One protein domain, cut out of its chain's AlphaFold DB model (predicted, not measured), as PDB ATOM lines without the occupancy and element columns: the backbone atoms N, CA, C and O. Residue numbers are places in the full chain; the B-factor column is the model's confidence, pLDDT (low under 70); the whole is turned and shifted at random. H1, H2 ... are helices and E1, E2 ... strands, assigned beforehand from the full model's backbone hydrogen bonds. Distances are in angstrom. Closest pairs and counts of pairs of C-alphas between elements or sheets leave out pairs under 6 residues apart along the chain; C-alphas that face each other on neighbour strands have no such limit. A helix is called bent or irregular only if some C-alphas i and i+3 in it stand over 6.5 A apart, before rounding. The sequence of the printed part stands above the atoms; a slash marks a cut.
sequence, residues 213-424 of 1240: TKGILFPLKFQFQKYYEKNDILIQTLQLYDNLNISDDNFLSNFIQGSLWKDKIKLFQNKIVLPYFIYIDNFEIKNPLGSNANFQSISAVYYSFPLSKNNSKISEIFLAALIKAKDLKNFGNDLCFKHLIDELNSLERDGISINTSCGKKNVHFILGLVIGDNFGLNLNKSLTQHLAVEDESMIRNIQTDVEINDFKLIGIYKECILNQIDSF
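This is residues 213 to 424 of the 1240 residues of the protein "C2H2-type domain-containing protein" of Aphis craccivora (UniProt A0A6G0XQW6). A strongly twisted sheet of six strands, curled like part of a barrel, wraps round helix H1; the long, kinked H4 and the shorter H3 pack over one face, and H2 crosses the opposite face. From the end of E6 a long tail with short helices H5, H6 and H7 runs away from the sheet, residues 385 to 393 sticking out, and comes back to pack H8 on H4. The printed part has 212 residues, with eight named helices and six named strands in the order E1 H1 H2 H3 E2 E3 E4 H4 E5 E6 H5 H6 H7 H8. The mixed sheet runs E1 E4 E3 E2 E6 E5, and the class is mixed, helices and strands. The whole is compact, with a radius of gyration of the C-alphas of 19.7 A and spans of 55 by 45 by 31 A.

E2, residues 272 to 284, E3, 297 to 304, and E4, 317 to 324, form a meander, each strand the antiparallel neighbour of the one before; N 279 and O 302 are 2.9 A apart, N 301 and O 321 2.9 A. E1, residues 213 to 217, is antiparallel to E4, with N 216 and O 322 at 2.8 A. E6, residues 359 to 371, is parallel to E2, with N 274 and O 364 at 2.9 A, and forms a hairpin with E5, residues 352 to 356, with N 354 and O 361 at 2.8 A. The sheet curls round H1, residues 220 to 229; the closest C-alphas of H1 and E5 are those of Gln 225 and Ile 354, 5.7 A. H2, residues 233 to 246, is on the sheet at a height of 10.4 A, on the opposite face from H3, residues 259 to 268, and H4, residues 325 to 349. H4 touches H8, residues 417 to 420, with residues 333 to 341 alone, the closest C-alphas being those of Asp 334 and Ile 417, 5.3 A. In H1 and H2 every O i to N i+4 pair is within hydrogen-bond range, in H3 3 of 6 and in H4 16 of 21; H8 is too short for such a pair.

E1 begins at C-alpha 213 (188.868, 208.414, 135.956). E2 is 38.8 A long, E6 33.8 A, E3 22.4 A and E4 20.2 A, with a bend of 62 degrees at residue 320. H4, 29.7 A, is irregular, C-alphas 330 and 333 being 9.3 A apart, with a kink of 110 degrees near residue 332. H5 is residues 374 to 377, H6 398 to 401 and H7 407 to 410; H8 ends at C-alpha 420 (191.000, 199.745, 157.685).

The C-alphas of Asp 248 and Ser 291, the two farthest apart, are 58.8 A apart. The printed part has no cut. The links H2 to H3, E2 to E3, E3 to E4 and H5 to H6 are long. The mean pLDDT of the printed part is 76.0, and 69 residues are under 70, among them 283 to 296 and 373 to 414.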
ATOM      1  N   THR A 213     189.819 207.569 135.236       50.59
ATOM      2  CA  THR A 213     188.868 208.414 135.956       50.59
ATOM      3  C   THR A 213     189.544 209.346 136.958       50.59
ATOM      4  O   THR A 213     190.714 209.181 137.301       50.59
ATOM      5  N   LYS A 214     188.801 210.371 137.384       59.03
ATOM      6  CA  LYS A 214     189.255 211.443 138.269       59.03
ATOM      7  C   LYS A 214     188.337 211.515 139.489       59.03
ATOM      8  O   LYS A 214     187.134 211.715 139.325       59.03
ATOM      9  N   GLY A 215     188.925 211.401 140.676       66.50
ATOM     10  CA  GLY A 215     188.336 211.828 141.948       66.50
ATOM     11  C   GLY A 215     189.170 212.949 142.574       66.50
ATOM     12  O   GLY A 215     190.326 213.156 142.197       66.50
ATOM     13  N   ILE A 216     188.587 213.679 143.518       70.25
ATOM     14  CA  ILE A 216     189.259 214.756 144.252       70.25
ATOM     15  C   ILE A 216     189.260 214.390 145.723       70.25
ATOM     16  O   ILE A 216     188.196 214.155 146.296       70.25
ATOM     17  N   LEU A 217     190.445 214.390 146.321       74.12
ATOM     18  CA  LEU A 217     190.624 214.386 147.764       74.12
ATOM     19  C   LEU A 217     190.986 215.808 148.195       74.12
ATOM     20  O   LEU A 217     191.878 216.434 147.614       74.12
ATOM     21  N   PHE A 218     190.254 216.333 149.169       75.75
ATOM     22  CA  PHE A 218     190.521 217.647 149.732       75.75
ATOM     23  C   PHE A 218     191.558 217.527 150.848       75.75
ATOM     24  O   PHE A 218     191.472 216.574 151.611       75.75
ATOM     25  N   PRO A 219     192.481 218.492 151.009       74.25
ATOM     26  CA  PRO A 219     193.558 218.395 151.994       74.25
ATOM     27  C   PRO A 219     192.999 218.523 153.420       74.25
ATOM     28  O   PRO A 219     192.874 219.628 153.959       74.25
ATOM     29  N   LEU A 220     192.623 217.403 154.036       83.81
ATOM     30  CA  LEU A 220     191.927 217.357 155.322       83.81
ATOM     31  C   LEU A 220     192.786 217.955 156.427       83.81
ATOM     32  O   LEU A 220     192.303 218.792 157.186       83.81
ATOM     33  N   LYS A 221     194.083 217.622 156.464       85.75
ATOM     34  CA  LYS A 221     195.018 218.200 157.447       85.75
ATOM     35  C   LYS A 221     195.011 219.726 157.421       85.75
ATOM     36  O   LYS A 221     194.936 220.371 158.463       85.75
ATOM     37  N   PHE A 222     195.044 220.312 156.225       82.06
ATOM     38  CA  PHE A 222     195.001 221.763 156.068       82.06
ATOM     39  C   PHE A 222     193.662 222.344 156.533       82.06
ATOM     40  O   PHE A 222     193.647 223.331 157.269       82.06
ATOM     41  N   GLN A 223     192.541 221.730 156.141       80.56
ATOM     42  CA  GLN A 223     191.211 222.208 156.523       80.56
ATOM     43  C   GLN A 223     190.993 222.160 158.041       80.56
ATOM     44  O   GLN A 223     190.577 223.158 158.630       80.56
ATOM     45  N   PHE A 224     191.327 221.035 158.679       89.25
ATOM     46  CA  PHE A 224     191.205 220.846 160.125       89.25
ATOM     47  C   PHE A 224     192.090 221.848 160.868       89.25
ATOM     48  O   PHE A 224     191.617 222.537 161.771       89.25
ATOM     49  N   GLN A 225     193.349 222.001 160.440       88.19
ATOM     50  CA  GLN A 225     194.254 222.993 161.014       88.19
ATOM     51  C   GLN A 225     193.645 224.399 160.948       88.19
ATOM     52  O   GLN A 225     193.553 225.085 161.963       88.19
ATOM     53  N   LYS A 226     193.196 224.832 159.764       84.12
ATOM     54  CA  LYS A 226     192.684 226.193 159.558       84.12
ATOM     55  C   LYS A 226     191.390 226.475 160.304       84.12
ATOM     56  O   LYS A 226     191.205 227.600 160.763       84.12
ATOM     57  N   TYR A 227     190.518 225.479 160.432       86.25
ATOM     58  CA  TYR A 227     189.295 225.606 161.214       86.25
ATOM     59  C   TYR A 227     189.616 225.898 162.685       86.25
ATOM     60  O   TYR A 227     189.149 226.891 163.235       86.25
ATOM     61  N   TYR A 228     190.479 225.089 163.296       89.38
ATOM     62  CA  TYR A 228     190.794 225.196 164.721       89.38
ATOM     63  C   TYR A 228     191.764 226.337 165.080       89.38
ATOM     64  O   TYR A 228     191.763 226.778 166.229       89.38
ATOM     65  N   GLU A 229     192.548 226.848 164.121       88.19
ATOM     66  CA  GLU A 229     193.377 228.058 164.288       88.19
ATOM     67  C   GLU A 229     192.550 229.361 164.301       88.19
ATOM     68  O   GLU A 229     193.055 230.406 164.713       88.19
ATOM     69  N   LYS A 230     191.291 229.346 163.842       83.75
ATOM     70  CA  LYS A 230     190.472 230.563 163.756       83.75
ATOM     71  C   LYS A 230     189.806 230.879 165.096       83.75
ATOM     72  O   LYS A 230     189.224 229.996 165.714       83.75
ATOM     73  N   ASN A 231     189.814 232.156 165.490       81.31
ATOM     74  CA  ASN A 231     189.007 232.731 166.583       81.31
ATOM     75  C   ASN A 231     188.990 231.898 167.885       81.31
ATOM     76  O   ASN A 231     187.944 231.767 168.521       81.31
ATOM     77  N   ASP A 232     190.129 231.295 168.244       82.50
ATOM     78  CA  ASP A 232     190.278 230.411 169.408       82.50
ATOM     79  C   ASP A 232     189.254 229.255 169.468       82.50
ATOM     80  O   ASP A 232     188.904 228.773 170.549       82.50
ATOM     81  N   ILE A 233     188.781 228.765 168.314       89.00
ATOM     82  CA  ILE A 233     187.815 227.657 168.228       89.00
ATOM     83  C   ILE A 233     188.332 226.419 168.961       89.00
ATOM     84  O   ILE A 233     187.561 225.783 169.679       89.00
ATOM     85  N   LEU A 234     189.626 226.095 168.851       91.56
ATOM     86  CA  LEU A 234     190.206 224.969 169.588       91.56
ATOM     87  C   LEU A 234     190.062 225.135 171.102       91.56
ATOM     88  O   LEU A 234     189.667 224.194 171.779       91.56
ATOM     89  N   ILE A 235     190.339 226.323 171.642       90.12
ATOM     90  CA  ILE A 235     190.243 226.570 173.086       90.12
ATOM     91  C   ILE A 235     188.788 226.450 173.542       90.12
ATOM     92  O   ILE A 235     188.518 225.761 174.520       90.12
ATOM     93  N   GLN A 236     187.849 227.042 172.800       90.56
ATOM     94  CA  GLN A 236     186.419 226.925 173.101       90.56
ATOM     95  C   GLN A 236     185.931 225.473 173.033       90.56
ATOM     96  O   GLN A 236     185.114 225.055 173.848       90.56
ATOM     97  N   THR A 237     186.444 224.704 172.069       92.44
ATOM     98  CA  THR A 237     186.123 223.283 171.900       92.44
ATOM     99  C   THR A 237     186.640 222.465 173.078       92.44
ATOM    100  O   THR A 237     185.902 221.644 173.607       92.44
ATOM    101  N   LEU A 238     187.874 222.714 173.526       92.31
ATOM    102  CA  LEU A 238     188.458 222.033 174.683       92.31
ATOM    103  C   LEU A 238     187.742 222.408 175.986       92.31
ATOM    104  O   LEU A 238     187.425 221.526 176.770       92.31
ATOM    105  N   GLN A 239     187.386 223.679 176.180       91.31
ATOM    106  CA  GLN A 239     186.573 224.101 177.326       91.31
ATOM    107  C   GLN A 239     185.210 223.401 177.344       91.31
ATOM    108  O   GLN A 239     184.760 222.947 178.390       91.31
ATOM    109  N   LEU A 240     184.547 223.295 176.187       91.19
ATOM    110  CA  LEU A 240     183.295 222.550 176.074       91.19
ATOM    111  C   LEU A 240     183.503 221.058 176.365       91.19
ATOM    112  O   LEU A 240     182.687 220.462 177.062       91.19
ATOM    113  N   TYR A 241     184.584 220.475 175.847       92.44
ATOM    114  CA  TYR A 241     184.960 219.083 176.082       92.44
ATOM    115  C   TYR A 241     185.128 218.797 177.579       92.44
ATOM    116  O   TYR A 241     184.538 217.849 178.093       92.44
ATOM    117  N   ASP A 242     185.874 219.647 178.284       90.75
ATOM    118  CA  ASP A 242     186.104 219.525 179.723       90.75
ATOM    119  C   ASP A 242     184.795 219.703 180.502       90.75
ATOM    120  O   ASP A 242     184.457 218.862 181.331       90.75
ATOM    121  N   ASN A 243     183.994 220.721 180.173       90.12
ATOM    122  CA  ASN A 243     182.703 220.963 180.826       90.12
ATOM    123  C   ASN A 243     181.739 219.773 180.695       90.12
ATOM    124  O   ASN A 243     181.065 219.429 181.659       90.12
ATOM    125  N   LEU A 244     181.683 219.135 179.522       89.94
ATOM    126  CA  LEU A 244     180.830 217.967 179.270       89.94
ATOM    127  C   LEU A 244     181.296 216.700 180.007       89.94
ATOM    128  O   LEU A 244     180.486 215.798 180.223       89.94
ATOM    129  N   ASN A 245     182.584 216.619 180.362       84.44
ATOM    130  CA  ASN A 245     183.153 215.513 181.137       84.44
ATOM    131  C   ASN A 245     183.099 215.753 182.651       84.44
ATOM    132  O   ASN A 245     183.068 214.786 183.405       84.44
ATOM    133  N   ILE A 246     183.109 217.016 183.087       80.25
ATOM    134  CA  ILE A 246     183.029 217.412 184.502       80.25
ATOM    135  C   ILE A 246     181.574 217.476 184.985       80.25
ATOM    136  O   ILE A 246     181.324 217.317 186.174       80.25
ATOM    137  N   SER A 247     180.609 217.728 184.094       67.56
ATOM    138  CA  SER A 247     179.208 217.862 184.490       67.56
ATOM    139  C   SER A 247     178.667 216.564 185.111       67.56
ATOM    140  O   SER A 247     178.454 215.591 184.389       67.56
ATOM    141  N   ASP A 248     178.356 216.599 186.413       57.47
ATOM    142  CA  ASP A 248     177.601 215.579 187.179       57.47
ATOM    143  C   ASP A 248     176.119 215.474 186.763       57.47
ATOM    144  O   ASP A 248     175.305 214.769 187.361       57.47
ATOM    145  N   ASP A 249     175.747 216.205 185.721       61.69
ATOM    146  CA  ASP A 249     174.425 216.206 185.140       61.69
ATOM    147  C   ASP A 249     174.142 214.815 184.549       61.69
ATOM    148  O   ASP A 249     174.798 214.387 183.600       61.69
ATOM    149  N   ASN A 250     173.107 214.127 185.052       76.44
ATOM    150  CA  ASN A 250     172.564 212.855 184.526       76.44
ATOM    151  C   ASN A 250     172.052 212.942 183.060       76.44
ATOM    152  O   ASN A 250     171.266 212.105 182.609       76.44
ATOM    153  N   PHE A 251     172.462 213.968 182.313       87.69
ATOM    154  CA  PHE A 251     172.037 214.315 180.972       87.69
ATOM    155  C   PHE A 251     173.118 213.977 179.936       87.69
ATOM    156  O   PHE A 251     174.227 214.510 179.947       87.69
ATOM    157  N   LEU A 252     172.741 213.169 178.951       90.25
ATOM    158  CA  LEU A 252     173.451 213.001 177.690       90.25
ATOM    159  C   LEU A 252     173.046 214.127 176.739       90.25
ATOM    160  O   LEU A 252     171.884 214.250 176.357       90.25
ATOM    161  N   SER A 253     174.007 214.957 176.350       91.25
ATOM    162  CA  SER A 253     173.801 216.123 175.482       91.25
ATOM    163  C   SER A 253     174.732 216.159 174.271       91.25
ATOM    164  O   SER A 253     174.486 216.917 173.336       91.25
ATOM    165  N   ASN A 254     175.789 215.341 174.262       92.31
ATOM    166  CA  ASN A 254     176.751 215.272 173.170       92.31
ATOM    167  C   ASN A 254     177.305 213.852 172.991       92.31
ATOM    168  O   ASN A 254     177.330 213.058 173.932       92.31
ATOM    169  N   PHE A 255     177.816 213.571 171.792       92.88
ATOM    170  CA  PHE A 255     178.470 212.314 171.430       92.88
ATOM    171  C   PHE A 255     179.597 211.909 172.382       92.88
ATOM    172  O   PHE A 255     179.695 210.740 172.748       92.88
ATOM    173  N   ILE A 256     180.409 212.865 172.845       92.88
ATOM    174  CA  ILE A 256     181.573 212.541 173.685       92.88
ATOM    175  C   ILE A 256     181.206 211.965 175.062       92.88
ATOM    176  O   ILE A 256     182.028 211.306 175.694       92.88
ATOM    177  N   GLN A 257     179.974 212.193 175.525       92.06
ATOM    178  CA  GLN A 257     179.483 211.658 176.796       92.06
ATOM    179  C   GLN A 257     179.031 210.193 176.666       92.06
ATOM    180  O   GLN A 257     178.936 209.484 177.678       92.06
ATOM    181  N   GLY A 258     178.769 209.742 175.434       91.81
ATOM    182  CA  GLY A 258     178.364 208.384 175.107       91.81
ATOM    183  C   GLY A 258     179.469 207.359 175.367       91.81
ATOM    184  O   GLY A 258     180.666 207.663 175.340       91.81
ATOM    185  N   SER A 259     179.064 206.119 175.640       91.94
ATOM    186  CA  SER A 259     180.017 205.047 175.964       91.94
ATOM    187  C   SER A 259     180.958 204.704 174.802       91.94
ATOM    188  O   SER A 259     182.119 204.398 175.051       91.94
ATOM    189  N   LEU A 260     180.516 204.855 173.546       92.44
ATOM    190  CA  LEU A 260     181.345 204.572 172.368       92.44
ATOM    191  C   LEU A 260     182.587 205.468 172.310       92.44
ATOM    192  O   LEU A 260     183.697 204.988 172.081       92.44
ATOM    193  N   TRP A 261     182.414 206.775 172.527       93.38
ATOM    194  CA  TRP A 261     183.541 207.705 172.518       93.38
ATOM    195  C   TRP A 261     184.493 207.439 173.682       93.38
ATOM    196  O   TRP A 261     185.706 207.387 173.480       93.38
ATOM    197  N   LYS A 262     183.942 207.192 174.878       91.31
ATOM    198  CA  LYS A 262     184.717 206.825 176.072       91.31
ATOM    199  C   LYS A 262     185.575 205.581 175.847       91.31
ATOM    200  O   LYS A 262     186.689 205.527 176.355       91.31
ATOM    201  N   ASP A 263     185.089 204.609 175.078       90.56
ATOM    202  CA  ASP A 263     185.858 203.418 174.718       90.56
ATOM    203  C   ASP A 263     186.960 203.726 173.696       90.56
ATOM    204  O   ASP A 263     188.109 203.336 173.914       90.56
ATOM    205  N   LYS A 264     186.661 204.500 172.642       90.81
ATOM    206  CA  LYS A 264     187.644 204.901 171.613       90.81
ATOM    207  C   LYS A 264     188.838 205.661 172.201       90.81
ATOM    208  O   LYS A 264     189.982 205.384 171.850       90.81
ATOM    209  N   ILE A 265     188.602 206.593 173.128       90.94
ATOM    210  CA  ILE A 265     189.677 207.433 173.688       90.94
ATOM    211  C   ILE A 265     190.619 206.689 174.644       90.94
ATOM    212  O   ILE A 265     191.711 207.191 174.915       90.94
ATOM    213  N   LYS A 266     190.261 205.487 175.131       88.62
ATOM    214  CA  LYS A 266     191.134 204.685 176.016       88.62
ATOM    215  C   LYS A 266     192.490 204.377 175.377       88.62
ATOM    216  O   LYS A 266     193.477 204.256 176.098       88.62
ATOM    217  N   LEU A 267     192.541 204.298 174.046       81.69
ATOM    218  CA  LEU A 267     193.753 204.033 173.263       81.69
ATOM    219  C   LEU A 267     194.648 205.277 173.071       81.69
ATOM    220  O   LEU A 267     195.764 205.162 172.571       81.69
ATOM    221  N   PHE A 268     194.195 206.466 173.490       85.88
ATOM    222  CA  PHE A 268     194.843 207.756 173.211       85.88
ATOM    223  C   PHE A 268     195.178 208.552 174.480       85.88
ATOM    224  O   PHE A 268     195.053 209.778 174.523       85.88
ATOM    225  N   GLN A 269     195.626 207.858 175.526       81.62
ATOM    226  CA  GLN A 269     195.992 208.484 176.798       81.62
ATOM    227  C   GLN A 269     197.046 209.589 176.607       81.62
ATOM    228  O   GLN A 269     197.982 209.451 175.819       81.62
ATOM    229  N   ASN A 270     196.891 210.691 177.347       84.56
ATOM    230  CA  ASN A 270     197.776 211.865 177.333       84.56
ATOM    231  C   ASN A 270     197.877 212.615 175.988       84.56
ATOM    232  O   ASN A 270     198.776 213.439 175.813       84.56
ATOM    233  N   LYS A 271     196.960 212.375 175.044       90.69
ATOM    234  CA  LYS A 271     196.850 213.135 173.790       90.69
ATOM    235  C   LYS A 271     195.617 214.038 173.816       90.69
ATOM    236  O   LYS A 271     194.611 213.714 174.437       90.69
ATOM    237  N   ILE A 272     195.681 215.163 173.102       93.25
ATOM    238  CA  ILE A 272     194.490 215.974 172.823       93.25
ATOM    239  C   ILE A 272     193.779 215.332 171.637       93.25
ATOM    240  O   ILE A 272     194.357 215.248 170.555       93.25
ATOM    241  N   VAL A 273     192.546 214.879 171.844       94.75
ATOM    242  CA  VAL A 273     191.792 214.093 170.864       94.75
ATOM    243  C   VAL A 273     190.433 214.728 170.630       94.75
ATOM    244  O   VAL A 273     189.716 215.009 171.587       94.75
ATOM    245  N   LEU A 274     190.063 214.923 169.366       95.38
ATOM    246  CA  LEU A 274     188.760 215.459 168.987       95.38
ATOM    247  C   LEU A 274     188.036 214.531 167.997       95.38
ATOM    248  O   LEU A 274     188.657 214.028 167.056       95.38
ATOM    249  N   PRO A 275     186.722 214.307 168.173       95.25
ATOM    250  CA  PRO A 275     185.917 213.533 167.236       95.25
ATOM    251  C   PRO A 275     185.580 214.330 165.971       95.25
ATOM    252  O   PRO A 275     185.439 215.556 166.001       95.25
ATOM    253  N   TYR A 276     185.337 213.619 164.875       94.06
ATOM    254  CA  TYR A 276     184.623 214.128 163.703       94.06
ATOM    255  C   TYR A 276     183.704 213.044 163.128       94.06
ATOM    256  O   TYR A 276     183.908 211.854 163.369       94.06
ATOM    257  N   PHE A 277     182.683 213.451 162.378       92.44
ATOM    258  CA  PHE A 277     181.759 212.546 161.690       92.44
ATOM    259  C   PHE A 277     181.948 212.624 160.185       92.44
ATOM    260  O   PHE A 277     182.237 213.707 159.677       92.44
ATOM    261  N   ILE A 278     181.748 211.509 159.481       90.50
ATOM    262  CA  ILE A 278     181.712 211.449 158.014       90.50
ATOM    263  C   ILE A 278     180.292 211.138 157.546       90.50
ATOM    264  O   ILE A 278     179.586 210.360 158.175       90.50
ATOM    265  N   TYR A 279     179.893 211.722 156.421       85.44
ATOM    266  CA  TYR A 279     178.632 211.444 155.738       85.44
ATOM    267  C   TYR A 279     178.880 211.321 154.234       85.44
ATOM    268  O   TYR A 279     179.647 212.108 153.678       85.44
ATOM    269  N   ILE A 280     178.249 210.354 153.568       82.12
ATOM    270  CA  ILE A 280     178.404 210.137 152.124       82.12
ATOM    271  C   ILE A 280     177.043 210.272 151.452       82.12
ATOM    272  O   ILE A 280     176.096 209.602 151.854       82.12
ATOM    273  N   ASP A 281     176.962 211.100 150.410       77.12
ATOM    274  CA  ASP A 281     175.731 211.282 149.639       77.12
ATOM    275  C   ASP A 281     175.996 211.501 148.149       77.12
ATOM    276  O   ASP A 281     177.052 211.997 147.737       77.12
ATOM    277  N   ASN A 282     175.016 211.121 147.335       76.06
ATOM    278  CA  ASN A 282     175.060 211.206 145.887       76.06
ATOM    279  C   ASN A 282     174.208 212.374 145.389       76.06
ATOM    280  O   ASN A 282     173.007 212.422 145.625       76.06
ATOM    281  N   PHE A 283     174.792 213.262 144.585       67.19
ATOM    282  CA  PHE A 283     174.058 214.358 143.946       67.19
ATOM    283  C   PHE A 283     174.325 214.435 142.434       67.19
ATOM    284  O   PHE A 283     175.373 214.014 141.944       67.19
ATOM    285  N   GLU A 284     173.383 214.988 141.664       64.12
ATOM    286  CA  GLU A 284     173.473 215.089 140.197       64.12
ATOM    287  C   GLU A 284     173.837 216.497 139.707       64.12
ATOM    288  O   GLU A 284     173.132 217.457 140.002       64.12
ATOM    289  N   ILE A 285     174.876 216.630 138.870       56.69
ATOM    290  CA  ILE A 285     175.368 217.942 138.395       56.69
ATOM    291  C   ILE A 285     174.529 218.554 137.255       56.69
ATOM    292  O   ILE A 285     174.460 219.778 137.128       56.69
ATOM    293  N   LYS A 286     173.901 217.742 136.388       43.00
ATOM    294  CA  LYS A 286     173.180 218.236 135.199       43.00
ATOM    295  C   LYS A 286     171.751 217.720 135.122       43.00
ATOM    296  O   LYS A 286     171.529 216.537 134.913       43.00
ATOM    297  N   ASN A 287     170.826 218.680 135.146       43.91
ATOM    298  CA  ASN A 287     169.416 218.572 134.774       43.91
ATOM    299  C   ASN A 287     168.743 217.257 135.230       43.91
ATOM    300  O   ASN A 287     168.575 216.361 134.394       43.91
ATOM    301  N   PRO A 288     168.281 217.175 136.495       36.97
ATOM    302  CA  PRO A 288     167.612 215.988 137.053       36.97
ATOM    303  C   PRO A 288     166.312 215.584 136.323       36.97
ATOM    304  O   PRO A 288     165.660 214.611 136.681       36.97
ATOM    305  N   LEU A 289     165.918 216.321 135.276       31.56
ATOM    306  CA  LEU A 289     164.712 216.110 134.472       31.56
ATOM    307  C   LEU A 289     165.012 215.722 133.003       31.56
ATOM    308  O   LEU A 289     164.098 215.648 132.180       31.56
ATOM    309  N   GLY A 290     166.284 215.515 132.631       34.09
ATOM    310  CA  GLY A 290     166.710 215.163 131.268       34.09
ATOM    311  C   GLY A 290     166.917 213.659 131.038       34.09
ATOM    312  O   GLY A 290     167.098 212.887 131.969       34.09
ATOM    313  N   SER A 291     166.998 213.230 129.772       30.66
ATOM    314  CA  SER A 291     167.276 211.828 129.387       30.66
ATOM    315  C   SER A 291     168.663 211.305 129.798       30.66
ATOM    316  O   SER A 291     168.940 210.125 129.613       30.66
ATOM    317  N   ASN A 292     169.512 212.176 130.355       34.31
ATOM    318  CA  ASN A 292     170.831 211.858 130.900       34.31
ATOM    319  C   ASN A 292     170.876 211.965 132.440       34.31
ATOM    320  O   ASN A 292     171.974 212.025 132.998       34.31
ATOM    321  N   ALA A 293     169.725 211.998 133.127       34.72
ATOM    322  CA  ALA A 293     169.678 211.841 134.583       34.72
ATOM    323  C   ALA A 293     170.430 210.548 134.980       34.72
ATOM    324  O   ALA A 293     170.310 209.518 134.308       34.72
ATOM    325  N   ASN A 294     171.258 210.625 136.022       42.56
ATOM    326  CA  ASN A 294     172.267 209.661 136.488       42.56
ATOM    327  C   ASN A 294     173.564 209.492 135.666       42.56
ATOM    328  O   ASN A 294     174.409 208.684 136.047       42.56
ATOM    329  N   PHE A 295     173.790 210.219 134.563       46.91
ATOM    330  CA  PHE A 295     175.056 210.091 133.811       46.91
ATOM    331  C   PHE A 295     176.231 210.852 134.461       46.91
ATOM    332  O   PHE A 295     177.391 210.552 134.187       46.91
ATOM    333  N   GLN A 296     175.937 211.840 135.316       59.25
ATOM    334  CA  GLN A 296     176.918 212.700 135.998       59.25
ATOM    335  C   GLN A 296     176.630 212.833 137.506       59.25
ATOM    336  O   GLN A 296     176.727 213.930 138.058       59.25
ATOM    337  N   SER A 297     176.225 211.744 138.165       70.56
ATOM    338  CA  SER A 297     176.117 211.730 139.626       70.56
ATOM    339  C   SER A 297     177.502 211.689 140.275       70.56
ATOM    340  O   SER A 297     178.408 210.984 139.819       70.56
ATOM    341  N   ILE A 298     177.665 212.476 141.332       74.75
ATOM    342  CA  ILE A 298     178.861 212.545 142.165       74.75
ATOM    343  C   ILE A 298     178.499 212.066 143.553       74.75
ATOM    344  O   ILE A 298     177.529 212.535 144.136       74.75
ATOM    345  N   SER A 299     179.343 211.198 144.081       82.12
ATOM    346  CA  SER A 299     179.400 210.832 145.483       82.12
ATOM    347  C   SER A 299     180.322 211.807 146.204       82.12
ATOM    348  O   SER A 299     181.528 211.850 145.939       82.12
ATOM    349  N   ALA A 300     179.750 212.626 147.079       79.19
ATOM    350  CA  ALA A 300     180.505 213.482 147.978       79.19
ATOM    351  C   ALA A 300     180.665 212.815 149.333       79.19
ATOM    352  O   ALA A 300     179.706 212.308 149.906       79.19
ATOM    353  N   VAL A 301     181.883 212.898 149.856       85.06
ATOM    354  CA  VAL A 301     182.191 212.589 151.246       85.06
ATOM    355  C   VAL A 301     182.286 213.909 151.992       85.06
ATOM    356  O   VAL A 301     183.143 214.740 151.689       85.06
ATOM    357  N   TYR A 302     181.405 214.103 152.960       84.38
ATOM    358  CA  TYR A 302     181.355 215.255 153.843       84.38
ATOM    359  C   TYR A 302     181.870 214.894 155.233       84.38
ATOM    360  O   TYR A 302     181.843 213.728 155.623       84.38
ATOM    361  N   TYR A 303     182.296 215.897 155.999       88.06
ATOM    362  CA  TYR A 303     182.602 215.727 157.417       88.06
ATOM    363  C   TYR A 303     182.118 216.902 158.269       88.06
ATOM    364  O   TYR A 303     181.877 217.993 157.756       88.06
ATOM    365  N   SER A 304     181.957 216.689 159.573       87.94
ATOM    366  CA  SER A 304     181.592 217.738 160.538       87.94
ATOM    367  C   SER A 304     182.177 217.461 161.924       87.94
ATOM    368  O   SER A 304     182.585 216.335 162.218       87.94
ATOM    369  N   PHE A 305     182.223 218.486 162.779       90.25
ATOM    370  CA  PHE A 305     182.731 218.378 164.148       90.25
ATOM    371  C   PHE A 305     181.573 218.402 165.162       90.25
ATOM    372  O   PHE A 305     180.885 219.421 165.266       90.25
ATOM    373  N   PRO A 306     181.356 217.338 165.959       89.56
ATOM    374  CA  PRO A 306     180.217 217.254 166.877       89.56
ATOM    375  C   PRO A 306     180.323 218.176 168.098       89.56
ATOM    376  O   PRO A 306     179.338 218.359 168.810       89.56
ATOM    377  N   LEU A 307     181.493 218.767 168.345       88.88
ATOM    378  CA  LEU A 307     181.706 219.770 169.396       88.88
ATOM    379  C   LEU A 307     181.546 221.213 168.886       88.88
ATOM    380  O   LEU A 307     181.749 222.163 169.642       88.88
ATOM    381  N   SER A 308     181.171 221.405 167.617       82.50
ATOM    382  CA  SER A 308     180.820 222.731 167.110       82.50
ATOM    383  C   SER A 308     179.485 223.194 167.703       82.50
ATOM    384  O   SER A 308     178.493 222.463 167.686       82.50
ATOM    385  N   LYS A 309     179.429 224.451 168.170       67.75
ATOM    386  CA  LYS A 309     178.231 225.079 168.772       67.75
ATOM    387  C   LYS A 309     176.994 225.057 167.862       67.75
ATOM    388  O   LYS A 309     175.884 225.207 168.357       67.75
ATOM    389  N   ASN A 310     177.176 224.939 166.545       66.06
ATOM    390  CA  ASN A 310     176.101 224.950 165.552       66.06
ATOM    391  C   ASN A 310     176.279 223.828 164.511       66.06
ATOM    392  O   ASN A 310     176.163 224.086 163.313       66.06
ATOM    393  N   ASN A 311     176.561 222.600 164.951       66.38
ATOM    394  CA  ASN A 311     176.774 221.426 164.084       66.38
ATOM    395  C   ASN A 311     175.681 221.202 163.009       66.38
ATOM    396  O   ASN A 311     175.963 220.659 161.945       66.38
ATOM    397  N   SER A 312     174.451 221.677 163.232       64.19
ATOM    398  CA  SER A 312     173.341 221.583 162.280       64.19
ATOM    399  C   SER A 312     173.325 222.682 161.203       64.19
ATOM    400  O   SER A 312     172.441 222.667 160.340       64.19
ATOM    401  N   LYS A 313     174.233 223.669 161.241       69.00
ATOM    402  CA  LYS A 313     174.338 224.718 160.211       69.00
ATOM    403  C   LYS A 313     175.133 224.219 159.008       69.00
ATOM    404  O   LYS A 313     176.170 223.581 159.138       69.00
ATOM    405  N   ILE A 314     174.693 224.623 157.817       65.25
ATOM    406  CA  ILE A 314     175.347 224.293 156.537       65.25
ATOM    407  C   ILE A 314     176.818 224.761 156.507       65.25
ATOM    408  O   ILE A 314     177.658 224.109 155.880       65.25
ATOM    409  N   SER A 315     177.143 225.849 157.213       66.44
ATOM    410  CA  SER A 315     178.499 226.398 157.336       66.44
ATOM    411  C   SER A 315     179.470 225.522 158.141       66.44
ATOM    412  O   SER A 315     180.672 225.717 158.019       66.44
ATOM    413  N   GLU A 316     178.969 224.570 158.938       75.25
ATOM    414  CA  GLU A 316     179.763 223.682 159.811       75.25
ATOM    415  C   GLU A 316     179.935 222.263 159.231       75.25
ATOM    416  O   GLU A 316     180.452 221.363 159.892       75.25
ATOM    417  N   ILE A 317     179.503 222.056 157.984       77.00
ATOM    418  CA  ILE A 317     179.700 220.816 157.228       77.00
ATOM    419  C   ILE A 317     180.799 221.068 156.192       77.00
ATOM    420  O   ILE A 317     180.743 222.045 155.449       77.00
ATOM    421  N   PHE A 318     181.762 220.175 156.059       78.50
ATOM    422  CA  PHE A 318     182.929 220.327 155.193       78.50
ATOM    423  C   PHE A 318     183.013 219.189 154.178       78.50
ATOM    424  O   PHE A 318     182.247 218.232 154.255       78.50
ATOM    425  N   LEU A 319     183.906 219.307 153.195       78.25
ATOM    426  CA  LEU A 319     184.060 218.335 152.115       78.25
ATOM    427  C   LEU A 319     185.408 217.616 152.241       78.25
ATOM    428  O   LEU A 319     186.456 218.257 152.315       78.25
ATOM    429  N   ALA A 320     185.362 216.287 152.259       82.94
ATOM    430  CA  ALA A 320     186.531 215.419 152.297       82.94
ATOM    431  C   ALA A 320     186.917 214.915 150.907       82.94
ATOM    432  O   ALA A 320     188.082 214.986 150.531       82.94
ATOM    433  N   ALA A 321     185.950 214.441 150.118       81.62
ATOM    434  CA  ALA A 321     186.228 213.889 148.796       81.62
ATOM    435  C   ALA A 321     185.049 214.043 147.827       81.62
ATOM    436  O   ALA A 321     183.893 214.129 148.239       81.62
ATOM    437  N   LEU A 322     185.352 214.044 146.528       79.56
ATOM    438  CA  LEU A 322     184.383 213.972 145.434       79.56
ATOM    439  C   LEU A 322     184.794 212.875 144.462       79.56
ATOM    440  O   LEU A 322     185.888 212.908 143.898       79.56
ATOM    441  N   ILE A 323     183.897 211.928 144.225       79.00
ATOM    442  CA  ILE A 323     184.128 210.783 143.345       79.00
ATOM    443  C   ILE A 323     182.917 210.662 142.426       79.00
ATOM    444  O   ILE A 323     181.789 210.874 142.863       79.00
ATOM    445  N   LYS A 324     183.089 210.344 141.140       77.12
ATOM    446  CA  LYS A 324     181.911 210.108 140.290       77.12
ATOM    447  C   LYS A 324     181.232 208.831 140.776       77.12
ATOM    448  O   LYS A 324     181.885 207.804 140.926       77.12
ATOM    449  N   ALA A 325     179.918 208.847 140.960       78.00
ATOM    450  CA  ALA A 325     179.202 207.671 141.458       78.00
ATOM    451  C   ALA A 325     179.311 206.477 140.487       78.00
ATOM    452  O   ALA A 325     179.286 205.319 140.899       78.00
ATOM    453  N   LYS A 326     179.486 206.750 139.184       76.69
ATOM    454  CA  LYS A 326     179.808 205.728 138.178       76.69
ATOM    455  C   LYS A 326     181.136 205.019 138.477       76.69
ATOM    456  O   LYS A 326     181.244 203.826 138.229       76.69
ATOM    457  N   ASP A 327     182.111 205.730 139.026       76.19
ATOM    458  CA  ASP A 327     183.427 205.179 139.345       76.19
ATOM    459  C   ASP A 327     183.367 204.288 140.580       76.19
ATOM    460  O   ASP A 327     183.916 203.197 140.543       76.19
ATOM    461  N   LEU A 328     182.618 204.675 141.619       77.06
ATOM    462  CA  LEU A 328     182.380 203.786 142.766       77.06
ATOM    463  C   LEU A 328     181.727 202.465 142.339       77.06
ATOM    464  O   LEU A 328     182.104 201.407 142.832       77.06
ATOM    465  N   LYS A 329     180.791 202.514 141.381       75.31
ATOM    466  CA  LYS A 329     180.165 201.308 140.816       75.31
ATOM    467  C   LYS A 329     181.132 200.474 139.974       75.31
ATOM    468  O   LYS A 329     181.055 199.253 140.012       75.31
ATOM    469  N   ASN A 330     182.009 201.122 139.210       72.31
ATOM    470  CA  ASN A 330     182.908 200.448 138.273       72.31
ATOM    471  C   ASN A 330     184.184 199.903 138.935       72.31
ATOM    472  O   ASN A 330     184.659 198.844 138.545       72.31
ATOM    473  N   PHE A 331     184.758 200.633 139.894       71.94
ATOM    474  CA  PHE A 331     186.047 200.323 140.525       71.94
ATOM    475  C   PHE A 331     185.905 199.826 141.972       71.94
ATOM    476  O   PHE A 331     186.868 199.314 142.540       71.94
ATOM    477  N   GLY A 332     184.715 199.948 142.567       74.44
ATOM    478  CA  GLY A 332     184.447 199.561 143.948       74.44
ATOM    479  C   GLY A 332     184.955 200.567 144.988       74.44
ATOM    480  O   GLY A 332     185.823 201.401 144.730       74.44
ATOM    481  N   ASN A 333     184.411 200.461 146.204       81.56
ATOM    482  CA  ASN A 333     184.729 201.357 147.322       81.56
ATOM    483  C   ASN A 333     186.215 201.323 147.714       81.56
ATOM    484  O   ASN A 333     186.784 202.368 148.012       81.56
ATOM    485  N   ASP A 334     186.845 200.148 147.685       81.06
ATOM    486  CA  ASP A 334     188.198 199.932 148.211       81.06
ATOM    487  C   ASP A 334     189.229 200.778 147.470       81.06
ATOM    488  O   ASP A 334     189.992 201.523 148.081       81.06
ATOM    489  N   LEU A 335     189.209 200.718 146.134       78.69
ATOM    490  CA  LEU A 335     190.101 201.519 145.307       78.69
ATOM    491  C   LEU A 335     189.768 202.998 145.443       78.69
ATOM    492  O   LEU A 335     190.673 203.801 145.647       78.69
ATOM    493  N   CYS A 336     188.484 203.352 145.375       81.44
ATOM    494  CA  CYS A 336     188.039 204.739 145.387       81.44
ATOM    495  C   CYS A 336     188.324 205.478 146.703       81.44
ATOM    496  O   CYS A 336     188.635 206.670 146.663       81.44
ATOM    497  N   PHE A 337     188.244 204.797 147.848       86.75
ATOM    498  CA  PHE A 337     188.432 205.410 149.163       86.75
ATOM    499  C   PHE A 337     189.820 205.203 149.765       86.75
ATOM    500  O   PHE A 337     190.128 205.898 150.725       86.75
ATOM    501  N   LYS A 338     190.687 204.352 149.202       85.12
ATOM    502  CA  LYS A 338     192.025 204.060 149.754       85.12
ATOM    503  C   LYS A 338     192.789 205.299 150.238       85.12
ATOM    504  O   LYS A 338     193.179 205.377 151.393       85.12
ATOM    505  N   HIS A 339     192.933 206.300 149.373       83.62
ATOM    506  CA  HIS A 339     193.661 207.526 149.711       83.62
ATOM    507  C   HIS A 339     192.973 208.377 150.786       83.62
ATOM    508  O   HIS A 339     193.654 209.043 151.559       83.62
ATOM    509  N   LEU A 340     191.637 208.357 150.838       88.94
ATOM    510  CA  LEU A 340     190.899 208.992 151.923       88.94
ATOM    511  C   LEU A 340     191.218 208.277 153.241       88.94
ATOM    512  O   LEU A 340     191.593 208.945 154.195       88.94
ATOM    513  N   ILE A 341     191.135 206.942 153.280       92.62
ATOM    514  CA  ILE A 341     191.453 206.136 154.472       92.62
ATOM    515  C   ILE A 341     192.880 206.396 154.961       92.62
ATOM    516  O   ILE A 341     193.076 206.631 156.152       92.62
ATOM    517  N   ASP A 342     193.858 206.440 154.053       90.50
ATOM    518  CA  ASP A 342     195.250 206.757 154.387       90.50
ATOM    519  C   ASP A 342     195.374 208.131 155.081       90.50
ATOM    520  O   ASP A 342     196.107 208.280 156.064       90.50
ATOM    521  N   GLU A 343     194.635 209.141 154.604       90.19
ATOM    522  CA  GLU A 343     194.625 210.476 155.210       90.19
ATOM    523  C   GLU A 343     193.925 210.486 156.579       90.19
ATOM    524  O   GLU A 343     194.443 211.104 157.512       90.19
ATOM    525  N   LEU A 344     192.812 209.756 156.740       94.56
ATOM    526  CA  LEU A 344     192.118 209.611 158.029       94.56
ATOM    527  C   LEU A 344     193.004 208.916 159.076       94.56
ATOM    528  O   LEU A 344     193.149 209.421 160.187       94.56
ATOM    529  N   ASN A 345     193.685 207.827 158.710       95.00
ATOM    530  CA  ASN A 345     194.622 207.135 159.603       95.00
ATOM    531  C   ASN A 345     195.820 208.009 159.988       95.00
ATOM    532  O   ASN A 345     196.366 207.890 161.085       95.00
ATOM    533  N   SER A 346     196.254 208.905 159.103       93.88
ATOM    534  CA  SER A 346     197.309 209.864 159.431       93.88
ATOM    535  C   SER A 346     196.823 210.957 160.395       93.88
ATOM    536  O   SER A 346     197.569 211.359 161.288       93.88
ATOM    537  N   LEU A 347     195.570 211.412 160.277       94.44
ATOM    538  CA  LEU A 347     194.950 212.333 161.242       94.44
ATOM    539  C   LEU A 347     194.830 211.724 162.650       94.44
ATOM    540  O   LEU A 347     195.009 212.435 163.643       94.44
ATOM    541  N   GLU A 348     194.565 210.422 162.726       93.38
ATOM    542  CA  GLU A 348     194.471 209.668 163.976       93.38
ATOM    543  C   GLU A 348     195.852 209.437 164.612       93.38
ATOM    544  O   GLU A 348     196.084 209.796 165.773       93.38
ATOM    545  N   ARG A 349     196.805 208.886 163.848       91.12
ATOM    546  CA  ARG A 349     198.124 208.496 164.369       91.12
ATOM    547  C   ARG A 349     199.049 209.681 164.620       91.12
ATOM    548  O   ARG A 349     199.604 209.790 165.717       91.12
ATOM    549  N   ASP A 350     199.189 210.569 163.637       92.44
ATOM    550  CA  ASP A 350     200.181 211.652 163.661       92.44
ATOM    551  C   ASP A 350     199.621 212.921 164.324       92.44
ATOM    552  O   ASP A 350     200.336 213.648 165.023       92.44
ATOM    553  N   GLY A 351     198.322 213.173 164.136       92.81
ATOM    554  CA  GLY A 351     197.665 214.409 164.549       92.81
ATOM    555  C   GLY A 351     198.083 215.628 163.716       92.81
ATOM    556  O   GLY A 351     198.755 215.534 162.686       92.81
ATOM    557  N   ILE A 352     197.641 216.806 164.154       94.88
ATOM    558  CA  ILE A 352     197.919 218.100 163.530       94.88
ATOM    559  C   ILE A 352     198.419 219.073 164.592       94.88
ATOM    560  O   ILE A 352     197.818 219.244 165.652       94.88
ATOM    561  N   SER A 353     199.484 219.793 164.256       93.94
ATOM    562  CA  SER A 353     200.014 220.868 165.084       93.94
ATOM    563  C   SER A 353     199.263 222.178 164.812       93.94
ATOM    564  O   SER A 353     199.432 222.785 163.755       93.94
ATOM    565  N   ILE A 354     198.433 222.607 165.762       93.56
ATOM    566  CA  ILE A 354     197.535 223.765 165.661       93.56
ATOM    567  C   ILE A 354     198.093 224.914 166.500       93.56
ATOM    568  O   ILE A 354     198.422 224.738 167.677       93.56
ATOM    569  N   ASN A 355     198.195 226.101 165.904       88.81
ATOM    570  CA  ASN A 355     198.606 227.301 166.626       88.81
ATOM    571  C   ASN A 355     197.408 227.917 167.359       88.81
ATOM    572  O   ASN A 355     196.371 228.174 166.754       88.81
ATOM    573  N   THR A 356     197.561 228.175 168.656       87.12
ATOM    574  CA  THR A 356     196.560 228.879 169.471       87.12
ATOM    575  C   THR A 356     197.186 230.083 170.161       87.12
ATOM    576  O   THR A 356     198.413 230.179 170.253       87.12
ATOM    577  N   SER A 357     196.353 230.973 170.703       82.88
ATOM    578  CA  SER A 357     196.797 232.073 171.572       82.88
ATOM    579  C   SER A 357     197.614 231.592 172.784       82.88
ATOM    580  O   SER A 357     198.501 232.303 173.247       82.88
ATOM    581  N   CYS A 358     197.395 230.358 173.249       82.88
ATOM    582  CA  CYS A 358     198.138 229.729 174.348       82.88
ATOM    583  C   CYS A 358     199.343 228.880 173.890       82.88
ATOM    584  O   CYS A 358     199.861 228.082 174.672       82.88
ATOM    585  N   GLY A 359     199.770 229.000 172.631       87.12
ATOM    586  CA  GLY A 359     200.880 228.239 172.057       87.12
ATOM    587  C   GLY A 359     200.445 227.108 171.123       87.12
ATOM    588  O   GLY A 359     199.269 226.949 170.782       87.12
ATOM    589  N   LYS A 360     201.423 226.334 170.654       91.25
ATOM    590  CA  LYS A 360     201.214 225.261 169.678       91.25
ATOM    591  C   LYS A 360     200.736 223.988 170.379       91.25
ATOM    592  O   LYS A 360     201.404 223.506 171.289       91.25
ATOM    593  N   LYS A 361     199.606 223.430 169.946       92.75
ATOM    594  CA  LYS A 361     199.032 222.187 170.487       92.75
ATOM    595  C   LYS A 361     198.992 221.110 169.407       92.75
ATOM    596  O   LYS A 361     198.579 221.394 168.287       92.75
ATOM    597  N   ASN A 362     199.418 219.887 169.726       94.69
ATOM    598  CA  ASN A 362     199.225 218.744 168.832       94.69
ATOM    599  C   ASN A 362     197.871 218.095 169.122       94.69
ATOM    600  O   ASN A 362     197.622 217.708 170.263       94.69
ATOM    601  N   VAL A 363     197.010 218.000 168.111       95.81
ATOM    602  CA  VAL A 363     195.636 217.503 168.241       95.81
ATOM    603  C   VAL A 363     195.414 216.345 167.276       95.81
ATOM    604  O   VAL A 363     195.662 216.476 166.082       95.81
ATOM    605  N   HIS A 364     194.942 215.222 167.801       95.88
ATOM    606  CA  HIS A 364     194.598 214.021 167.048       95.88
ATOM    607  C   HIS A 364     193.103 214.021 166.730       95.88
ATOM    608  O   HIS A 364     192.289 214.435 167.559       95.88
ATOM    609  N   PHE A 365     192.739 213.546 165.541       95.69
ATOM    610  CA  PHE A 365     191.348 213.505 165.101       95.69
ATOM    611  C   PHE A 365     190.915 212.072 164.844       95.69
ATOM    612  O   PHE A 365     191.548 211.369 164.066       95.69
ATOM    613  N   ILE A 366     189.828 211.662 165.494       94.94
ATOM    614  CA  ILE A 366     189.321 210.286 165.457       94.94
ATOM    615  C   ILE A 366     187.935 210.270 164.825       94.94
ATOM    616  O   ILE A 366     187.076 211.092 165.164       94.94
ATOM    617  N   LEU A 367     187.704 209.304 163.933       94.31
ATOM    618  CA  LEU A 367     186.393 209.086 163.338       94.31
ATOM    619  C   LEU A 367     185.410 208.588 164.409       94.31
ATOM    620  O   LEU A 367     185.515 207.471 164.927       94.31
ATOM    621  N   GLY A 368     184.446 209.445 164.744       92.69
ATOM    622  CA  GLY A 368     183.395 209.152 165.711       92.69
ATOM    623  C   GLY A 368     182.330 208.233 165.124       92.69
ATOM    624  O   GLY A 368     182.156 207.119 165.612       92.69
ATOM    625  N   LEU A 369     181.657 208.700 164.068       91.81
ATOM    626  CA  LEU A 369     180.546 208.024 163.395       91.81
ATOM    627  C   LEU A 369     180.625 208.216 161.879       91.81
ATOM    628  O   LEU A 369     181.050 209.270 161.391       91.81
ATOM    629  N   VAL A 370     180.136 207.213 161.157       90.50
ATOM    630  CA  VAL A 370     179.756 207.323 159.747       90.50
ATOM    631  C   VAL A 370     178.232 207.407 159.698       90.50
ATOM    632  O   VAL A 370     177.550 206.481 160.127       90.50
ATOM    633  N   ILE A 371     177.721 208.543 159.225       86.25
ATOM    634  CA  ILE A 371     176.298 208.902 159.173       86.25
ATOM    635  C   ILE A 371     175.764 208.644 157.761       86.25
ATOM    636  O   ILE A 371     176.491 208.808 156.776       86.25
ATOM    637  N   GLY A 372     174.491 208.264 157.645       76.12
ATOM    638  CA  GLY A 372     173.845 207.907 156.382       76.12
ATOM    639  C   GLY A 372     172.541 207.143 156.598       76.12
ATOM    640  O   GLY A 372     172.142 206.901 157.734       76.12
ATOM    641  N   ASP A 373     171.892 206.761 155.500       69.50
ATOM    642  CA  ASP A 373     170.694 205.915 155.536       69.50
ATOM    643  C   ASP A 373     171.026 204.547 156.160       69.50
ATOM    644  O   ASP A 373     171.990 203.883 155.763       69.50
ATOM    645  N   ASN A 374     170.217 204.118 157.130       62.28
ATOM    646  CA  ASN A 374     170.427 202.898 157.901       62.28
ATOM    647  C   ASN A 374     170.456 201.637 157.037       62.28
ATOM    648  O   ASN A 374     171.192 200.714 157.365       62.28
ATOM    649  N   PHE A 375     169.741 201.599 155.907       54.50
ATOM    650  CA  PHE A 375     169.852 200.478 154.962       54.50
ATOM    651  C   PHE A 375     171.255 200.348 154.349       54.50
ATOM    652  O   PHE A 375     171.654 199.251 153.960       54.50
ATOM    653  N   GLY A 376     172.001 201.452 154.257       48.44
ATOM    654  CA  GLY A 376     173.377 201.486 153.764       48.44
ATOM    655  C   GLY A 376     174.450 201.343 154.849       48.44
ATOM    656  O   GLY A 376     175.608 201.121 154.498       48.44
ATOM    657  N   LEU A 377     174.096 201.474 156.135       53.25
ATOM    658  CA  LEU A 377     175.056 201.532 157.248       53.25
ATOM    659  C   LEU A 377     174.880 200.452 158.321       53.25
ATOM    660  O   LEU A 377     175.874 200.051 158.921       53.25
ATOM    661  N   ASN A 378     173.658 199.967 158.544       53.41
ATOM    662  CA  ASN A 378     173.328 199.008 159.595       53.41
ATOM    663  C   ASN A 378     172.842 197.694 158.966       53.41
ATOM    664  O   ASN A 378     171.782 197.609 158.349       53.41
ATOM    665  N   LEU A 379     173.650 196.646 159.118       47.94
ATOM    666  CA  LEU A 379     173.402 195.315 158.569       47.94
ATOM    667  C   LEU A 379     172.607 194.494 159.599       47.94
ATOM    668  O   LEU A 379     173.185 194.093 160.600       47.94
ATOM    669  N   ASN A 380     171.337 194.146 159.359       48.34
ATOM    670  CA  ASN A 380     170.605 193.168 160.196       48.34
ATOM    671  C   ASN A 380     169.989 192.027 159.373       48.34
ATOM    672  O   ASN A 380     169.780 192.168 158.168       48.34
ATOM    673  N   LYS A 381     169.823 190.857 160.009       43.88
ATOM    674  CA  LYS A 381     169.279 189.617 159.419       43.88
ATOM    675  C   LYS A 381     167.772 189.754 159.133       43.88
ATOM    676  O   LYS A 381     167.079 190.579 159.719       43.88
ATOM    677  N   SER A 382     167.267 188.925 158.224       40.94
ATOM    678  CA  SER A 382     165.931 188.934 157.597       40.94
ATOM    679  C   SER A 382     164.708 188.690 158.511       40.94
ATOM    680  O   SER A 382     163.615 188.446 158.005       40.94
ATOM    681  N   LEU A 383     164.833 188.790 159.839       47.69
ATOM    682  CA  LEU A 383     163.815 188.361 160.815       47.69
ATOM    683  C   LEU A 383     163.146 189.527 161.579       47.69
ATOM    684  O   LEU A 383     162.861 189.440 162.766       47.69
ATOM    685  N   THR A 384     162.867 190.644 160.898       55.56
ATOM    686  CA  THR A 384     162.466 191.918 161.537       55.56
ATOM    687  C   THR A 384     160.959 192.172 161.653       55.56
ATOM    688  O   THR A 384     160.556 193.157 162.264       55.56
ATOM    689  N   GLN A 385     160.097 191.305 161.111       51.72
ATOM    690  CA  GLN A 385     158.652 191.585 161.003       51.72
ATOM    691  C   GLN A 385     157.861 191.448 162.324       51.72
ATOM    692  O   GLN A 385     156.710 191.875 162.376       51.72
ATOM    693  N   HIS A 386     158.459 190.866 163.376       53.09
ATOM    694  CA  HIS A 386     157.764 190.501 164.627       53.09
ATOM    695  C   HIS A 386     158.474 190.990 165.908       53.09
ATOM    696  O   HIS A 386     158.012 190.716 167.013       53.09
ATOM    697  N   LEU A 387     159.597 191.708 165.788       60.12
ATOM    698  CA  LEU A 387     160.399 192.136 166.938       60.12
ATOM    699  C   LEU A 387     159.969 193.528 167.421       60.12
ATOM    700  O   LEU A 387     160.352 194.546 166.847       60.12
ATOM    701  N   ALA A 388     159.191 193.567 168.503       53.84
ATOM    702  CA  ALA A 388     158.813 194.805 169.195       53.84
ATOM    703  C   ALA A 388     159.855 195.270 170.238       53.84
ATOM    704  O   ALA A 388     159.734 196.359 170.806       53.84
ATOM    705  N   VAL A 389     160.875 194.449 170.502       61.69
ATOM    706  CA  VAL A 389     161.959 194.701 171.460       61.69
ATOM    707  C   VAL A 389     163.290 194.356 170.795       61.69
ATOM    708  O   VAL A 389     163.348 193.465 169.949       61.69
ATOM    709  N   GLU A 390     164.345 195.076 171.173       68.00
ATOM    710  CA  GLU A 390     165.718 194.766 170.775       68.00
ATOM    711  C   GLU A 390     166.136 193.385 171.299       68.00
ATOM    712  O   GLU A 390     165.974 193.089 172.485       68.00
ATOM    713  N   ASP A 391     166.694 192.565 170.411       64.69
ATOM    714  CA  ASP A 391     167.283 191.271 170.742       64.69
ATOM    715  C   ASP A 391     168.799 191.340 170.523       64.69
ATOM    716  O   ASP A 391     169.279 191.409 169.388       64.69
ATOM    717  N   GLU A 392     169.559 191.331 171.622       61.84
ATOM    718  CA  GLU A 392     171.023 191.391 171.598       61.84
ATOM    719  C   GLU A 392     171.649 190.194 170.864       61.84
ATOM    720  O   GLU A 392     172.731 190.325 170.296       61.84
ATOM    721  N   SER A 393     170.957 189.046 170.804       57.03
ATOM    722  CA  SER A 393     171.431 187.852 170.092       57.03
ATOM    723  C   SER A 393     171.358 187.985 168.566       57.03
ATOM    724  O   SER A 393     172.035 187.250 167.845       57.03
ATOM    725  N   MET A 394     170.568 188.943 168.067       57.41
ATOM    726  CA  MET A 394     170.441 189.243 166.640       57.41
ATOM    727  C   MET A 394     171.410 190.330 166.159       57.41
ATOM    728  O   MET A 394     171.470 190.601 164.956       57.41
ATOM    729  N   ILE A 395     172.200 190.923 167.063       60.38
ATOM    730  CA  ILE A 395     173.291 191.837 166.713       60.38
ATOM    731  C   ILE A 395     174.420 191.018 166.071       60.38
ATOM    732  O   ILE A 395     174.897 190.032 166.632       60.38
ATOM    733  N   ARG A 396     174.844 191.400 164.862       58.56
ATOM    734  CA  ARG A 396     175.791 190.606 164.059       58.56
ATOM    735  C   ARG A 396     177.175 190.468 164.701       58.56
ATOM    736  O   ARG A 396     177.761 191.455 165.143       58.56
ATOM    737  N   ASN A 397     177.735 189.256 164.626       56.94
ATOM    738  CA  ASN A 397     179.123 188.939 164.966       56.94
ATOM    739  C   ASN A 397     179.910 188.572 163.688       56.94
ATOM    740  O   ASN A 397     179.513 187.679 162.944       56.94
ATOM    741  N   ILE A 398     181.016 189.280 163.432       53.56
ATOM    742  CA  ILE A 398     181.815 189.208 162.189       53.56
ATOM    743  C   ILE A 398     182.459 187.845 161.990       53.56
ATOM    744  O   ILE A 398     182.492 187.357 160.862       53.56
ATOM    745  N   GLN A 399     182.977 187.249 163.071       50.94
ATOM    746  CA  GLN A 399     183.835 186.067 162.973       50.94
ATOM    747  C   GLN A 399     183.114 184.906 162.283       50.94
ATOM    748  O   GLN A 399     183.716 184.183 161.508       50.94
ATOM    749  N   THR A 400     181.809 184.767 162.520       50.84
ATOM    750  CA  THR A 400     181.004 183.675 161.972       50.84
ATOM    751  C   THR A 400     180.367 184.012 160.626       50.84
ATOM    752  O   THR A 400     180.151 183.110 159.831       50.84
ATOM    753  N   ASP A 401     180.048 185.282 160.348       54.28
ATOM    754  CA  ASP A 401     179.246 185.671 159.174       54.28
ATOM    755  C   ASP A 401     180.093 185.893 157.895       54.28
ATOM    756  O   ASP A 401     179.556 185.771 156.800       54.28
ATOM    757  N   VAL A 402     181.395 186.208 157.995       51.22
ATOM    758  CA  VAL A 402     182.291 186.345 156.816       51.22
ATOM    759  C   VAL A 402     182.845 184.988 156.358       51.22
ATOM    760  O   VAL A 402     183.139 184.807 155.181       51.22
ATOM    761  N   GLU A 403     182.947 184.016 157.270       51.00
ATOM    762  CA  GLU A 403     183.372 182.639 156.967       51.00
ATOM    763  C   GLU A 403     182.283 181.838 156.229       51.00
ATOM    764  O   GLU A 403     182.578 180.902 155.484       51.00
ATOM    765  N   ILE A 404     181.016 182.226 156.398       55.06
ATOM    766  CA  ILE A 404     179.883 181.666 155.665       55.06
ATOM    767  C   ILE A 404     179.814 182.400 154.315       55.06
ATOM    768  O   ILE A 404     179.207 183.459 154.205       55.06
ATOM    769  N   ASN A 405     180.443 181.847 153.276       51.59
ATOM    770  CA  ASN A 405     180.467 182.364 151.893       51.59
ATOM    771  C   ASN A 405     179.080 182.363 151.181       51.59
ATOM    772  O   ASN A 405     178.977 182.063 149.995       51.59
ATOM    773  N   ASP A 406     177.984 182.695 151.876       52.94
ATOM    774  CA  ASP A 406     176.637 182.837 151.305       52.94
ATOM    775  C   ASP A 406     176.100 184.269 151.475       52.94
ATOM    776  O   ASP A 406     175.406 184.631 152.432       52.94
ATOM    777  N   PHE A 407     176.400 185.107 150.483       50.47
ATOM    778  CA  PHE A 407     176.027 186.523 150.462       50.47
ATOM    779  C   PHE A 407     174.506 186.765 150.393       50.47
ATOM    780  O   PHE A 407     174.044 187.842 150.785       50.47
ATOM    781  N   LYS A 408     173.702 185.790 149.928       44.91
ATOM    782  CA  LYS A 408     172.232 185.915 149.836       44.91
ATOM    783  C   LYS A 408     171.547 185.683 151.179       44.91
ATOM    784  O   LYS A 408     170.565 186.364 151.464       44.91
ATOM    785  N   LEU A 409     172.062 184.766 152.001       42.03
ATOM    786  CA  LEU A 409     171.546 184.531 153.355       42.03
ATOM    787  C   LEU A 409     171.946 185.639 154.337       42.03
ATOM    788  O   LEU A 409     171.192 185.956 155.259       42.03
ATOM    789  N   ILE A 410     173.118 186.245 154.137       52.12
ATOM    790  CA  ILE A 410     173.729 187.143 155.124       52.12
ATOM    791  C   ILE A 410     173.533 188.615 154.741       52.12
ATOM    792  O   ILE A 410     173.515 189.471 155.621       52.12
ATOM    793  N   GLY A 411     173.335 188.961 153.465       53.28
ATOM    794  CA  GLY A 411     173.148 190.356 153.039       53.28
ATOM    795  C   GLY A 411     174.398 191.235 153.199       53.28
ATOM    796  O   GLY A 411     174.290 192.459 153.199       53.28
ATOM    797  N   ILE A 412     175.578 190.625 153.350       60.91
ATOM    798  CA  ILE A 412     176.890 191.287 153.328       60.91
ATOM    799  C   ILE A 412     177.521 190.972 151.975       60.91
ATOM    800  O   ILE A 412     177.546 189.817 151.577       60.91
ATOM    801  N   TYR A 413     178.004 191.988 151.258       61.66
ATOM    802  CA  TYR A 413     178.635 191.793 149.947       61.66
ATOM    803  C   TYR A 413     180.132 191.464 150.060       61.66
ATOM    804  O   TYR A 413     180.627 190.613 149.331       61.66
ATOM    805  N   LYS A 414     180.857 192.162 150.945       69.56
ATOM    806  CA  LYS A 414     182.291 191.978 151.230       69.56
ATOM    807  C   LYS A 414     182.713 192.798 152.456       69.56
ATOM    808  O   LYS A 414     181.960 193.670 152.894       69.56
ATOM    809  N   GLU A 415     183.939 192.578 152.927       75.50
ATOM    810  CA  GLU A 415     184.583 193.381 153.972       75.50
ATOM    811  C   GLU A 415     184.617 194.878 153.610       75.50
ATOM    812  O   GLU A 415     184.924 195.262 152.476       75.50
ATOM    813  N   CYS A 416     184.277 195.746 154.568       82.62
ATOM    814  CA  CYS A 416     184.198 197.183 154.322       82.62
ATOM    815  C   CYS A 416     185.577 197.843 154.407       82.62
ATOM    816  O   CYS A 416     186.255 197.735 155.423       82.62
ATOM    817  N   ILE A 417     185.952 198.639 153.397       86.00
ATOM    818  CA  ILE A 417     187.213 199.404 153.401       86.00
ATOM    819  C   ILE A 417     187.360 200.337 154.615       86.00
ATOM    820  O   ILE A 417     188.474 200.627 155.040       86.00
ATOM    821  N   LEU A 418     186.248 200.785 155.209       88.81
ATOM    822  CA  LEU A 418     186.267 201.624 156.409       88.81
ATOM    823  C   LEU A 418     186.824 200.889 157.638       88.81
ATOM    824  O   LEU A 418     187.318 201.556 158.539       88.81
ATOM    825  N   ASN A 419     186.809 199.552 157.656       89.06
ATOM    826  CA  ASN A 419     187.417 198.750 158.724       89.06
ATOM    827  C   ASN A 419     188.954 198.825 158.725       89.06
ATOM    828  O   ASN A 419     189.589 198.345 159.655       89.06
ATOM    829  N   GLN A 420     189.567 199.433 157.700       90.50
ATOM    830  CA  GLN A 420     191.000 199.745 157.685       90.50
ATOM    831  C   GLN A 420     191.348 201.022 158.466       90.50
ATOM    832  O   GLN A 420     192.518 201.398 158.512       90.50
ATOM    833  N   ILE A 421     190.360 201.722 159.030       91.19
ATOM    834  CA  ILE A 421     190.596 202.869 159.907       91.19
ATOM    835  C   ILE A 421     190.888 202.351 161.318       91.19
ATOM    836  O   ILE A 421     190.053 201.658 161.893       91.19
ATOM    837  N   ASP A 422     192.032 202.724 161.893       86.75
ATOM    838  CA  ASP A 422     192.561 202.124 163.132       86.75
ATOM    839  C   ASP A 422     191.557 202.158 164.308       86.75
ATOM    840  O   ASP A 422     191.405 201.179 165.043       86.75
ATOM    841  N   SER A 423     190.821 203.262 164.471       87.50
ATOM    842  CA  SER A 423     189.821 203.436 165.537       87.50
ATOM    843  C   SER A 423     188.387 203.043 165.172       87.50
ATOM    844  O   SER A 423     187.488 203.232 166.004       87.50
ATOM    845  N   PHE A 424     188.104 202.582 163.951       90.44
ATOM    846  CA  PHE A 424     186.734 202.417 163.458       90.44
ATOM    847  C   PHE A 424     186.478 201.037 162.852       90.44
ATOM    848  O   PHE A 424     187.210 200.552 162.001       90.44
TER     849      PHE A 424